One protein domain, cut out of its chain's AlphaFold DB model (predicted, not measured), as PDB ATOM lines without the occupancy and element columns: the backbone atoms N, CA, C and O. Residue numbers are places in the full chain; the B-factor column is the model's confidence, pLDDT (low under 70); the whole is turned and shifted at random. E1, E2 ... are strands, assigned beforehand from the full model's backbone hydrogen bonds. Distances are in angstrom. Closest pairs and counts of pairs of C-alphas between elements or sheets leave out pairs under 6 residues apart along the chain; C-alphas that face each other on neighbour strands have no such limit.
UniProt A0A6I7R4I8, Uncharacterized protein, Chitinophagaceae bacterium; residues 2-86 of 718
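AT A GLANCE: This is residues 2 to 86 of the 718 residues of an uncharacterized protein of Chitinophagaceae bacterium (UniProt A0A6I7R4I8). With little regular structure, a long tail, residues 2 to 23, sticks out from a body of three small strand pairs in succession, E1 with E2, E3 with E4, E5 with E6, each parallel. The 85 residues printed have six named strands, E1 to E6 in order, and no named helix; the class is all strand, with 18 residues in named elements. The whole is extended, radius of gyration of the C-alphas 20.5 A, spanning 67 by 34 by 27 A.

IN THESE COORDINATES: E1, residues 27 to 29, 6.8 A, begins at C-alpha 27 (122.708, 145.324, 167.589). E2 is 38 to 40, 6.7 A; E3 44 to 46, 6.6 A; E4 61 to 63, 6.4 A; E5 67 to 69, 6.6 A. E6, 78 to 80, 6.7 A, ends at C-alpha 80 (135.333, 165.626, 160.050).

HOW THE PARTS SIT: Within hydrogen-bond range, at 2.9 A, are N 29 and O 39 in E1 and E2, N 46 and O 62 in E3 and E4, N 69 and O 79 in E5 and E6. E2 and E3 meet only through their link, as do E4 and E5.

THE WHOLE: The C-alphas farthest apart, Lys 2 and Asn 83, are 70.0 A apart. The printed part has no cut. The link E3 to E4 is long. Residues 2 to 24 have pLDDT under 70.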
ATOM      1  N   LYS A   2     138.141 102.510 170.662       40.97
ATOM      2  CA  LYS A   2     137.281 101.968 169.581       40.97
ATOM      3  C   LYS A   2     135.822 102.007 170.111       40.97
ATOM      4  O   LYS A   2     135.597 101.339 171.107       40.97
ATOM      5  N   LYS A   3     134.873 102.634 169.385       45.62
ATOM      6  CA  LYS A   3     133.389 102.433 169.460       45.62
ATOM      7  C   LYS A   3     132.710 102.773 170.823       45.62
ATOM      8  O   LYS A   3     133.359 102.720 171.849       45.62
ATOM      9  N   ILE A   4     131.438 103.177 170.944       45.69
ATOM     10  CA  ILE A   4     130.186 103.027 170.159       45.69
ATOM     11  C   ILE A   4     129.444 104.401 170.160       45.69
ATOM     12  O   ILE A   4     129.388 105.032 171.206       45.69
ATOM     13  N   TYR A   5     129.133 105.014 169.002       47.38
ATOM     14  CA  TYR A   5     127.796 105.182 168.348       47.38
ATOM     15  C   TYR A   5     126.654 105.729 169.244       47.38
ATOM     16  O   TYR A   5     126.424 105.203 170.321       47.38
ATOM     17  N   PHE A   6     125.863 106.733 168.826       37.53
ATOM     18  CA  PHE A   6     124.923 106.638 167.690       37.53
ATOM     19  C   PHE A   6     124.396 107.999 167.155       37.53
ATOM     20  O   PHE A   6     124.333 108.956 167.912       37.53
ATOM     21  N   PHE A   7     123.962 108.013 165.877       40.22
ATOM     22  CA  PHE A   7     123.200 109.054 165.134       40.22
ATOM     23  C   PHE A   7     123.739 110.506 165.189       40.22
ATOM     24  O   PHE A   7     123.610 111.187 166.193       40.22
ATOM     25  N   SER A   8     124.385 111.086 164.168       47.16
ATOM     26  CA  SER A   8     124.242 111.017 162.695       47.16
ATOM     27  C   SER A   8     122.921 111.573 162.134       47.16
ATOM     28  O   SER A   8     121.854 111.046 162.427       47.16
ATOM     29  N   SER A   9     123.053 112.552 161.224       41.62
ATOM     30  CA  SER A   9     122.046 113.057 160.265       41.62
ATOM     31  C   SER A   9     121.193 114.307 160.583       41.62
ATOM     32  O   SER A   9     120.217 114.547 159.876       41.62
ATOM     33  N   VAL A  10     121.608 115.185 161.510       44.03
ATOM     34  CA  VAL A  10     121.246 116.629 161.455       44.03
ATOM     35  C   VAL A  10     122.513 117.489 161.440       44.03
ATOM     36  O   VAL A  10     122.832 118.238 162.360       44.03
ATOM     37  N   ILE A  11     123.265 117.341 160.354       46.91
ATOM     38  CA  ILE A  11     124.188 118.372 159.873       46.91
ATOM     39  C   ILE A  11     123.358 119.320 158.979       46.91
ATOM     40  O   ILE A  11     122.430 118.868 158.313       46.91
ATOM     41  N   LEU A  12     123.744 120.602 158.908       34.56
ATOM     42  CA  LEU A  12     123.450 121.523 157.789       34.56
ATOM     43  C   LEU A  12     122.176 122.410 157.757       34.56
ATOM     44  O   LEU A  12     121.752 122.774 156.660       34.56
ATOM     45  N   THR A  13     121.596 122.882 158.877       37.88
ATOM     46  CA  THR A  13     120.669 124.056 158.771       37.88
ATOM     47  C   THR A  13     120.687 125.073 159.921       37.88
ATOM     48  O   THR A  13     120.662 126.267 159.641       37.88
ATOM     49  N   PHE A  14     120.856 124.695 161.195       37.22
ATOM     50  CA  PHE A  14     120.901 125.689 162.296       37.22
ATOM     51  C   PHE A  14     122.222 126.476 162.442       37.22
ATOM     52  O   PHE A  14     122.404 127.213 163.404       37.22
ATOM     53  N   ILE A  15     123.113 126.377 161.451       46.31
ATOM     54  CA  ILE A  15     124.235 127.313 161.260       46.31
ATOM     55  C   ILE A  15     123.848 128.468 160.302       46.31
ATOM     56  O   ILE A  15     124.533 129.482 160.288       46.31
ATOM     57  N   PHE A  16     122.732 128.376 159.555       40.53
ATOM     58  CA  PHE A  16     122.240 129.434 158.651       40.53
ATOM     59  C   PHE A  16     120.705 129.357 158.438       40.53
ATOM     60  O   PHE A  16     120.235 128.967 157.372       40.53
ATOM     61  N   ALA A  17     119.902 129.726 159.451       36.66
ATOM     62  CA  ALA A  17     118.430 129.794 159.326       36.66
ATOM     63  C   ALA A  17     117.719 130.833 160.229       36.66
ATOM     64  O   ALA A  17     116.581 130.634 160.640       36.66
ATOM     65  N   CYS A  18     118.366 131.968 160.506       43.75
ATOM     66  CA  CYS A  18     117.668 133.265 160.590       43.75
ATOM     67  C   CYS A  18     118.586 134.400 160.103       43.75
ATOM     68  O   CYS A  18     118.660 135.497 160.651       43.75
ATOM     69  N   SER A  19     119.316 134.132 159.019       45.88
ATOM     70  CA  SER A  19     119.558 135.186 158.042       45.88
ATOM     71  C   SER A  19     118.206 135.489 157.389       45.88
ATOM     72  O   SER A  19     117.663 134.605 156.731       45.88
ATOM     73  N   GLN A  20     117.718 136.725 157.552       41.81
ATOM     74  CA  GLN A  20     116.351 137.201 157.257       41.81
ATOM     75  C   GLN A  20     115.332 136.879 158.374       41.81
ATOM     76  O   GLN A  20     114.976 135.723 158.557       41.81
ATOM     77  N   SER A  21     114.817 137.855 159.137       43.09
ATOM     78  CA  SER A  21     115.000 139.323 159.073       43.09
ATOM     79  C   SER A  21     116.225 139.794 159.885       43.09
ATOM     80  O   SER A  21     116.388 139.460 161.046       43.09
ATOM     81  N   LEU A  22     117.166 140.596 159.381       47.97
ATOM     82  CA  LEU A  22     117.261 141.348 158.124       47.97
ATOM     83  C   LEU A  22     116.084 142.282 157.800       47.97
ATOM     84  O   LEU A  22     115.734 142.435 156.638       47.97
ATOM     85  N   GLN A  23     115.525 142.942 158.817       51.66
ATOM     86  CA  GLN A  23     115.052 144.330 158.714       51.66
ATOM     87  C   GLN A  23     114.749 144.900 160.114       51.66
ATOM     88  O   GLN A  23     113.879 144.410 160.821       51.66
ATOM     89  N   ALA A  24     115.478 145.961 160.481       53.53
ATOM     90  CA  ALA A  24     115.187 146.868 161.599       53.53
ATOM     91  C   ALA A  24     115.126 146.286 163.036       53.53
ATOM     92  O   ALA A  24     114.250 146.662 163.810       53.53
ATOM     93  N   GLN A  25     116.113 145.479 163.445       71.19
ATOM     94  CA  GLN A  25     116.477 145.370 164.869       71.19
ATOM     95  C   GLN A  25     117.928 145.813 165.093       71.19
ATOM     96  O   GLN A  25     118.790 145.632 164.233       71.19
ATOM     97  N   ASN A  26     118.156 146.470 166.228       84.12
ATOM     98  CA  ASN A  26     119.420 147.097 166.602       84.12
ATOM     99  C   ASN A  26     120.373 146.073 167.245       84.12
ATOM    100  O   ASN A  26     119.938 145.226 168.021       84.12
ATOM    101  N   VAL A  27     121.676 146.173 166.971       84.69
ATOM    102  CA  VAL A  27     122.708 145.324 167.589       84.69
ATOM    103  C   VAL A  27     123.157 145.944 168.914       84.69
ATOM    104  O   VAL A  27     123.613 147.087 168.939       84.69
ATOM    105  N   GLY A  28     123.045 145.190 170.008       83.81
ATOM    106  CA  GLY A  28     123.542 145.569 171.331       83.81
ATOM    107  C   GLY A  28     124.784 144.773 171.721       83.81
ATOM    108  O   GLY A  28     124.795 143.550 171.602       83.81
ATOM    109  N   VAL A  29     125.820 145.460 172.206       85.44
ATOM    110  CA  VAL A  29     126.999 144.852 172.840       85.44
ATOM    111  C   VAL A  29     127.119 145.440 174.243       85.44
ATOM    112  O   VAL A  29     127.141 146.657 174.401       85.44
ATOM    113  N   GLY A  30     127.116 144.586 175.268       84.38
ATOM    114  CA  GLY A  30     127.049 145.013 176.673       84.38
ATOM    115  C   GLY A  30     125.659 145.465 177.150       84.38
ATOM    116  O   GLY A  30     125.464 145.608 178.350       84.38
ATOM    117  N   THR A  31     124.682 145.620 176.246       84.62
ATOM    118  CA  THR A  31     123.325 146.103 176.555       84.62
ATOM    119  C   THR A  31     122.236 145.217 175.951       84.62
ATOM    120  O   THR A  31     122.387 144.712 174.836       84.62
ATOM    121  N   THR A  32     121.113 145.052 176.655       84.88
ATOM    122  CA  THR A  32     119.949 144.271 176.188       84.88
ATOM    123  C   THR A  32     118.875 145.115 175.494       84.88
ATOM    124  O   THR A  32     117.932 144.550 174.947       84.88
ATOM    125  N   SER A  33     119.010 146.447 175.493       87.00
ATOM    126  CA  SER A  33     118.018 147.378 174.927       87.00
ATOM    127  C   SER A  33     118.676 148.437 174.024       87.00
ATOM    128  O   SER A  33     118.644 149.628 174.338       87.00
ATOM    129  N   PRO A  34     119.310 148.034 172.906       87.44
ATOM    130  CA  PRO A  34     120.084 148.936 172.053       87.44
ATOM    131  C   PRO A  34     119.210 150.002 171.366       87.44
ATOM    132  O   PRO A  34     118.380 149.692 170.510       87.44
ATOM    133  N   ALA A  35     119.430 151.277 171.698       88.38
ATOM    134  CA  ALA A  35     118.671 152.416 171.164       88.38
ATOM    135  C   ALA A  35     119.050 152.804 169.717       88.38
ATOM    136  O   ALA A  35     118.217 153.312 168.968       88.38
ATOM    137  N   SER A  36     120.290 152.527 169.305       86.81
ATOM    138  CA  SER A  36     120.826 152.771 167.957       86.81
ATOM    139  C   SER A  36     121.189 151.464 167.253       86.81
ATOM    140  O   SER A  36     121.520 150.485 167.919       86.81
ATOM    141  N   LYS A  37     121.207 151.469 165.904       86.00
ATOM    142  CA  LYS A  37     121.523 150.302 165.039       86.00
ATOM    143  C   LYS A  37     122.740 149.490 165.489       86.00
ATOM    144  O   LYS A  37     122.736 148.274 165.335       86.00
ATOM    145  N   LEU A  38     123.738 150.167 166.047       87.44
ATOM    146  CA  LEU A  38     124.729 149.584 166.937       87.44
ATOM    147  C   LEU A  38     124.717 150.405 168.231       87.44
ATOM    148  O   LEU A  38     124.822 151.631 168.175       87.44
ATOM    149  N   SER A  39     124.580 149.741 169.376       87.06
ATOM    150  CA  SER A  39     124.739 150.339 170.705       87.06
ATOM    151  C   SER A  39     125.763 149.528 171.489       87.06
ATOM    152  O   SER A  39     125.636 148.308 171.589       87.06
ATOM    153  N   VAL A  40     126.774 150.206 172.026       88.94
ATOM    154  CA  VAL A  40     127.835 149.602 172.840       88.94
ATOM    155  C   VAL A  40     127.793 150.271 174.206       88.94
ATOM    156  O   VAL A  40     127.961 151.485 174.296       88.94
ATOM    157  N   GLU A  41     127.519 149.491 175.246       87.56
ATOM    158  CA  GLU A  41     127.503 149.947 176.636       87.56
ATOM    159  C   GLU A  41     128.802 149.480 177.306       87.56
ATOM    160  O   GLU A  41     129.073 148.280 177.382       87.56
ATOM    161  N   GLY A  42     129.650 150.433 177.708       88.50
ATOM    162  CA  GLY A  42     131.049 150.190 178.076       88.50
ATOM    163  C   GLY A  42     132.046 150.751 177.053       88.50
ATOM    164  O   GLY A  42     131.767 151.734 176.368       88.50
ATOM    165  N   GLY A  43     133.249 150.172 176.992       89.50
ATOM    166  CA  GLY A  43     134.322 150.607 176.087       89.50
ATOM    167  C   GLY A  43     134.216 150.008 174.678       89.50
ATOM    168  O   GLY A  43     133.820 148.855 174.513       89.50
ATOM    169  N   LEU A  44     134.599 150.783 173.660       92.12
ATOM    170  CA  LEU A  44     134.635 150.366 172.255       92.12
ATOM    171  C   LEU A  44     136.078 150.344 171.721       92.12
ATOM    172  O   LEU A  44     136.704 151.391 171.572       92.12
ATOM    173  N   SER A  45     136.593 149.165 171.370       92.44
ATOM    174  CA  SER A  45     137.904 149.008 170.717       92.44
ATOM    175  C   SER A  45     137.731 148.561 169.260       92.44
ATOM    176  O   SER A  45     137.127 147.525 168.997       92.44
ATOM    177  N   ILE A  46     138.264 149.331 168.303       91.62
ATOM    178  CA  ILE A  46     138.191 149.039 166.859       91.62
ATOM    179  C   ILE A  46     139.604 148.979 166.270       91.62
ATOM    180  O   ILE A  46     140.371 149.933 166.395       91.62
ATOM    181  N   GLY A  47     139.929 147.886 165.576       89.56
ATOM    182  CA  GLY A  47     141.210 147.691 164.884       89.56
ATOM    183  C   GLY A  47     141.883 146.369 165.236       89.56
ATOM    184  O   GLY A  47     141.777 145.908 166.370       89.56
ATOM    185  N   SER A  48     142.592 145.767 164.279       87.25
ATOM    186  CA  SER A  48     143.137 144.404 164.395       87.25
ATOM    187  C   SER A  48     144.207 144.222 165.473       87.25
ATOM    188  O   SER A  48     144.424 143.096 165.899       87.25
ATOM    189  N   SER A  49     144.866 145.289 165.937       87.44
ATOM    190  CA  SER A  49     145.762 145.218 167.100       87.44
ATOM    191  C   SER A  49     145.241 145.975 168.321       87.44
ATOM    192  O   SER A  49     145.924 145.997 169.343       87.44
ATOM    193  N   TYR A  50     144.078 146.630 168.225       92.06
ATOM    194  CA  TYR A  50     143.460 147.371 169.332       92.06
ATOM    195  C   TYR A  50     142.369 146.555 170.025       92.06
ATOM    196  O   TYR A  50     142.311 146.580 171.250       92.06
ATOM    197  N   ALA A  51     141.558 145.806 169.270       88.75
ATOM    198  CA  ALA A  51     140.452 145.008 169.803       88.75
ATOM    199  C   ALA A  51     140.899 143.958 170.838       88.75
ATOM    200  O   ALA A  51     140.259 143.834 171.878       88.75
ATOM    201  N   ASP A  52     142.022 143.274 170.586       86.25
ATOM    202  CA  ASP A  52     142.468 142.130 171.400       86.25
ATOM    203  C   ASP A  52     143.594 142.461 172.403       86.25
ATOM    204  O   ASP A  52     143.900 141.651 173.276       86.25
ATOM    205  N   THR A  53     144.228 143.637 172.292       87.50
ATOM    206  CA  THR A  53     145.451 143.982 173.059       87.50
ATOM    207  C   THR A  53     145.245 145.105 174.076       87.50
ATOM    208  O   THR A  53     145.915 145.123 175.108       87.50
ATOM    209  N   TYR A  54     144.352 146.064 173.804       85.50
ATOM    210  CA  TYR A  54     144.212 147.279 174.610       85.50
ATOM    211  C   TYR A  54     142.766 147.482 175.070       85.50
ATOM    212  O   TYR A  54     141.841 147.586 174.261       85.50
ATOM    213  N   ALA A  55     142.572 147.600 176.385       87.50
ATOM    214  CA  ALA A  55     141.283 147.975 176.949       87.50
ATOM    215  C   ALA A  55     140.947 149.431 176.581       87.50
ATOM    216  O   ALA A  55     141.714 150.352 176.875       87.50
ATOM    217  N   SER A  56     139.795 149.643 175.945       88.50
ATOM    218  CA  SER A  56     139.235 150.980 175.721       88.50
ATOM    219  C   SER A  56     138.872 151.644 177.058       88.50
ATOM    220  O   SER A  56     138.465 150.952 177.994       88.50
ATOM    221  N   PRO A  57     138.963 152.985 177.167       87.19
ATOM    222  CA  PRO A  57     138.431 153.715 178.314       87.19
ATOM    223  C   PRO A  57     136.943 153.417 178.542       87.19
ATOM    224  O   PRO A  57     136.190 153.205 177.590       87.19
ATOM    225  N   VAL A  58     136.509 153.452 179.804       87.00
ATOM    226  CA  VAL A  58     135.098 153.260 180.180       87.00
ATOM    227  C   VAL A  58     134.227 154.292 179.459       87.00
ATOM    228  O   VAL A  58     134.484 155.491 179.557       87.00
ATOM    229  N   ASN A  59     133.208 153.821 178.736       87.12
ATOM    230  CA  ASN A  59     132.308 154.633 177.902       87.12
ATOM    231  C   ASN A  59     133.024 155.478 176.824       87.12
ATOM    232  O   ASN A  59     132.476 156.466 176.335       87.12
ATOM    233  N   GLY A  60     134.248 155.094 176.447       88.12
ATOM    234  CA  GLY A  60     135.051 155.727 175.403       88.12
ATOM    235  C   GLY A  60     135.365 154.777 174.248       88.12
ATOM    236  O   GLY A  60     135.179 153.563 174.340       88.12
ATOM    237  N   ALA A  61     135.878 155.337 173.151       91.12
ATOM    238  CA  ALA A  61     136.290 154.575 171.977       91.12
ATOM    239  C   ALA A  61     137.793 154.730 171.699       91.12
ATOM    240  O   ALA A  61     138.302 155.850 171.664       91.12
ATOM    241  N   ILE A  62     138.486 153.617 171.436       90.56
ATOM    242  CA  ILE A  62     139.809 153.613 170.797       90.56
ATOM    243  C   ILE A  62     139.676 153.023 169.395       90.56
ATOM    244  O   ILE A  62     139.093 151.957 169.204       90.56
ATOM    245  N   ILE A  63     140.208 153.730 168.401       92.62
ATOM    246  CA  ILE A  63     140.115 153.339 166.995       92.62
ATOM    247  C   ILE A  63     141.520 153.361 166.401       92.62
ATOM    248  O   ILE A  63     142.210 154.379 166.445       92.62
ATOM    249  N   GLN A  64     141.946 152.230 165.849       90.81
ATOM    250  CA  GLN A  64     143.195 152.116 165.115       90.81
ATOM    251  C   GLN A  64     143.006 152.619 163.679       90.81
ATOM    252  O   GLN A  64     142.186 152.089 162.932       90.81
ATOM    253  N   GLY A  65     143.805 153.608 163.275       90.88
ATOM    254  CA  GLY A  65     143.774 154.187 161.929       90.88
ATOM    255  C   GLY A  65     143.184 155.597 161.900       90.88
ATOM    256  O   GLY A  65     143.298 156.345 162.869       90.88
ATOM    257  N   ASN A  66     142.595 155.968 160.763       91.50
ATOM    258  CA  ASN A  66     142.004 157.287 160.544       91.50
ATOM    259  C   ASN A  66     140.491 157.258 160.806       91.50
ATOM    260  O   ASN A  66     139.767 156.479 160.187       91.50
ATOM    261  N   VAL A  67     140.006 158.140 161.678       93.19
ATOM    262  CA  VAL A  67     138.582 158.283 162.010       93.19
ATOM    263  C   VAL A  67     137.937 159.313 161.083       93.19
ATOM    264  O   VAL A  67     138.258 160.500 161.143       93.19
ATOM    265  N   GLY A  68     137.015 158.864 160.228       89.62
ATOM    266  CA  GLY A  68     136.187 159.727 159.384       89.62
ATOM    267  C   GLY A  68     134.799 159.946 159.983       89.62
ATOM    268  O   GLY A  68     134.074 158.982 160.213       89.62
ATOM    269  N   ILE A  69     134.402 161.203 160.192       91.06
ATOM    270  CA  ILE A  69     133.043 161.584 160.610       91.06
ATOM    271  C   ILE A  69     132.378 162.342 159.458       91.06
ATOM    272  O   ILE A  69     132.774 163.460 159.136       91.06
ATOM    273  N   GLY A  70     131.388 161.728 158.805       86.88
ATOM    274  CA  GLY A  70     130.692 162.316 157.649       86.88
ATOM    275  C   GLY A  70     131.410 162.166 156.296       86.88
ATOM    276  O   GLY A  70     130.971 162.753 155.311       86.88
ATOM    277  N   LEU A  71     132.493 161.383 156.219       88.25
ATOM    278  CA  LEU A  71     133.188 161.039 154.971       88.25
ATOM    279  C   LEU A  71     133.714 159.597 154.990       88.25
ATOM    280  O   LEU A  71     133.938 159.031 156.057       88.25
ATOM    281  N   HIS A  72     133.949 159.025 153.805       85.44
ATOM    282  CA  HIS A  72     134.378 157.629 153.635       85.44
ATOM    283  C   HIS A  72     135.882 157.449 153.339       85.44
ATOM    284  O   HIS A  72     136.383 156.340 153.469       85.44
ATOM    285  N   ASN A  73     136.613 158.522 153.002       90.25
ATOM    286  CA  ASN A  73     138.054 158.493 152.690       90.25
ATOM    287  C   ASN A  73     138.861 159.452 153.601       90.25
ATOM    288  O   ASN A  73     139.335 160.491 153.131       90.25
ATOM    289  N   PRO A  74     138.994 159.181 154.915       92.00
ATOM    290  CA  PRO A  74     139.676 160.082 155.841       92.00
ATOM    291  C   PRO A  74     141.197 160.109 155.623       92.00
ATOM    292  O   PRO A  74     141.917 159.161 155.929       92.00
ATOM    293  N   THR A  75     141.696 161.246 155.139       87.94
ATOM    294  CA  THR A  75     143.129 161.519 154.889       87.94
ATOM    295  C   THR A  75     143.944 161.886 156.136       87.94
ATOM    296  O   THR A  75     145.155 162.060 156.043       87.94
ATOM    297  N   GLN A  76     143.299 162.028 157.297       86.12
ATOM    298  CA  GLN A  76     143.909 162.442 158.565       86.12
ATOM    299  C   GLN A  76     143.407 161.556 159.708       86.12
ATOM    300  O   GLN A  76     142.313 160.997 159.612       86.12
ATOM    301  N   ARG A  77     144.177 161.462 160.804       87.12
ATOM    302  CA  ARG A  77     143.847 160.620 161.978       87.12
ATOM    303  C   ARG A  77     142.454 160.892 162.549       87.12
ATOM    304  O   ARG A  77     141.776 159.958 162.958       87.12
ATOM    305  N   LEU A  78     142.027 162.151 162.523       89.00
ATOM    306  CA  LEU A  78     140.633 162.551 162.656       89.00
ATOM    307  C   LEU A  78     140.313 163.489 161.491       89.00
ATOM    308  O   LEU A  78     140.988 164.501 161.308       89.00
ATOM    309  N   HIS A  79     139.298 163.149 160.705       88.38
ATOM    310  CA  HIS A  79     138.783 163.970 159.616       88.38
ATOM    311  C   HIS A  79     137.269 164.099 159.819       88.38
ATOM    312  O   HIS A  79     136.562 163.095 159.915       88.38
ATOM    313  N   VAL A  80     136.765 165.331 159.898       88.38
ATOM    314  CA  VAL A  80     135.333 165.626 160.050       88.38
ATOM    315  C   VAL A  80     134.864 166.411 158.828       88.38
ATOM    316  O   VAL A  80     135.416 167.463 158.525       88.38
ATOM    317  N   SER A  81     133.857 165.897 158.123       83.88
ATOM    318  CA  SER A  81     133.175 166.608 157.041       83.88
ATOM    319  C   SER A  81     132.013 167.400 157.636       83.88
ATOM    320  O   SER A  81     130.928 166.863 157.860       83.88
ATOM    321  N   GLY A  82     132.272 168.666 157.969       80.69
ATOM    322  CA  GLY A  82     131.334 169.550 158.663       80.69
ATOM    323  C   GLY A  82     131.949 170.181 159.912       80.69
ATOM    324  O   GLY A  82     133.168 170.261 160.050       80.69
ATOM    325  N   ASN A  83     131.100 170.639 160.831       77.50
ATOM    326  CA  ASN A  83     131.537 171.341 162.039       77.50
ATOM    327  C   ASN A  83     131.872 170.355 163.169       77.50
ATOM    328  O   ASN A  83     131.009 169.592 163.600       77.50
ATOM    329  N   ALA A  84     133.087 170.435 163.715       83.56
ATOM    330  CA  ALA A  84     133.433 169.816 164.994       83.56
ATOM    331  C   ALA A  84     133.223 170.831 166.129       83.56
ATOM    332  O   ALA A  84     133.820 171.907 166.115       83.56
ATOM    333  N   ARG A  85     132.373 170.501 167.112       81.00
ATOM    334  CA  ARG A  85     132.156 171.320 168.314       81.00
ATOM    335  C   ARG A  85     132.903 170.711 169.497       81.00
ATOM    336  O   ARG A  85     132.712 169.540 169.808       81.00
ATOM    337  N   PHE A  86     133.670 171.545 170.186       81.00
ATOM    338  CA  PHE A  86     134.284 171.256 171.478       81.00
ATOM    339  C   PHE A  86     133.654 172.225 172.488       81.00
ATOM    340  O   PHE A  86     133.443 173.388 172.147       81.00
TER     341      PHE A  86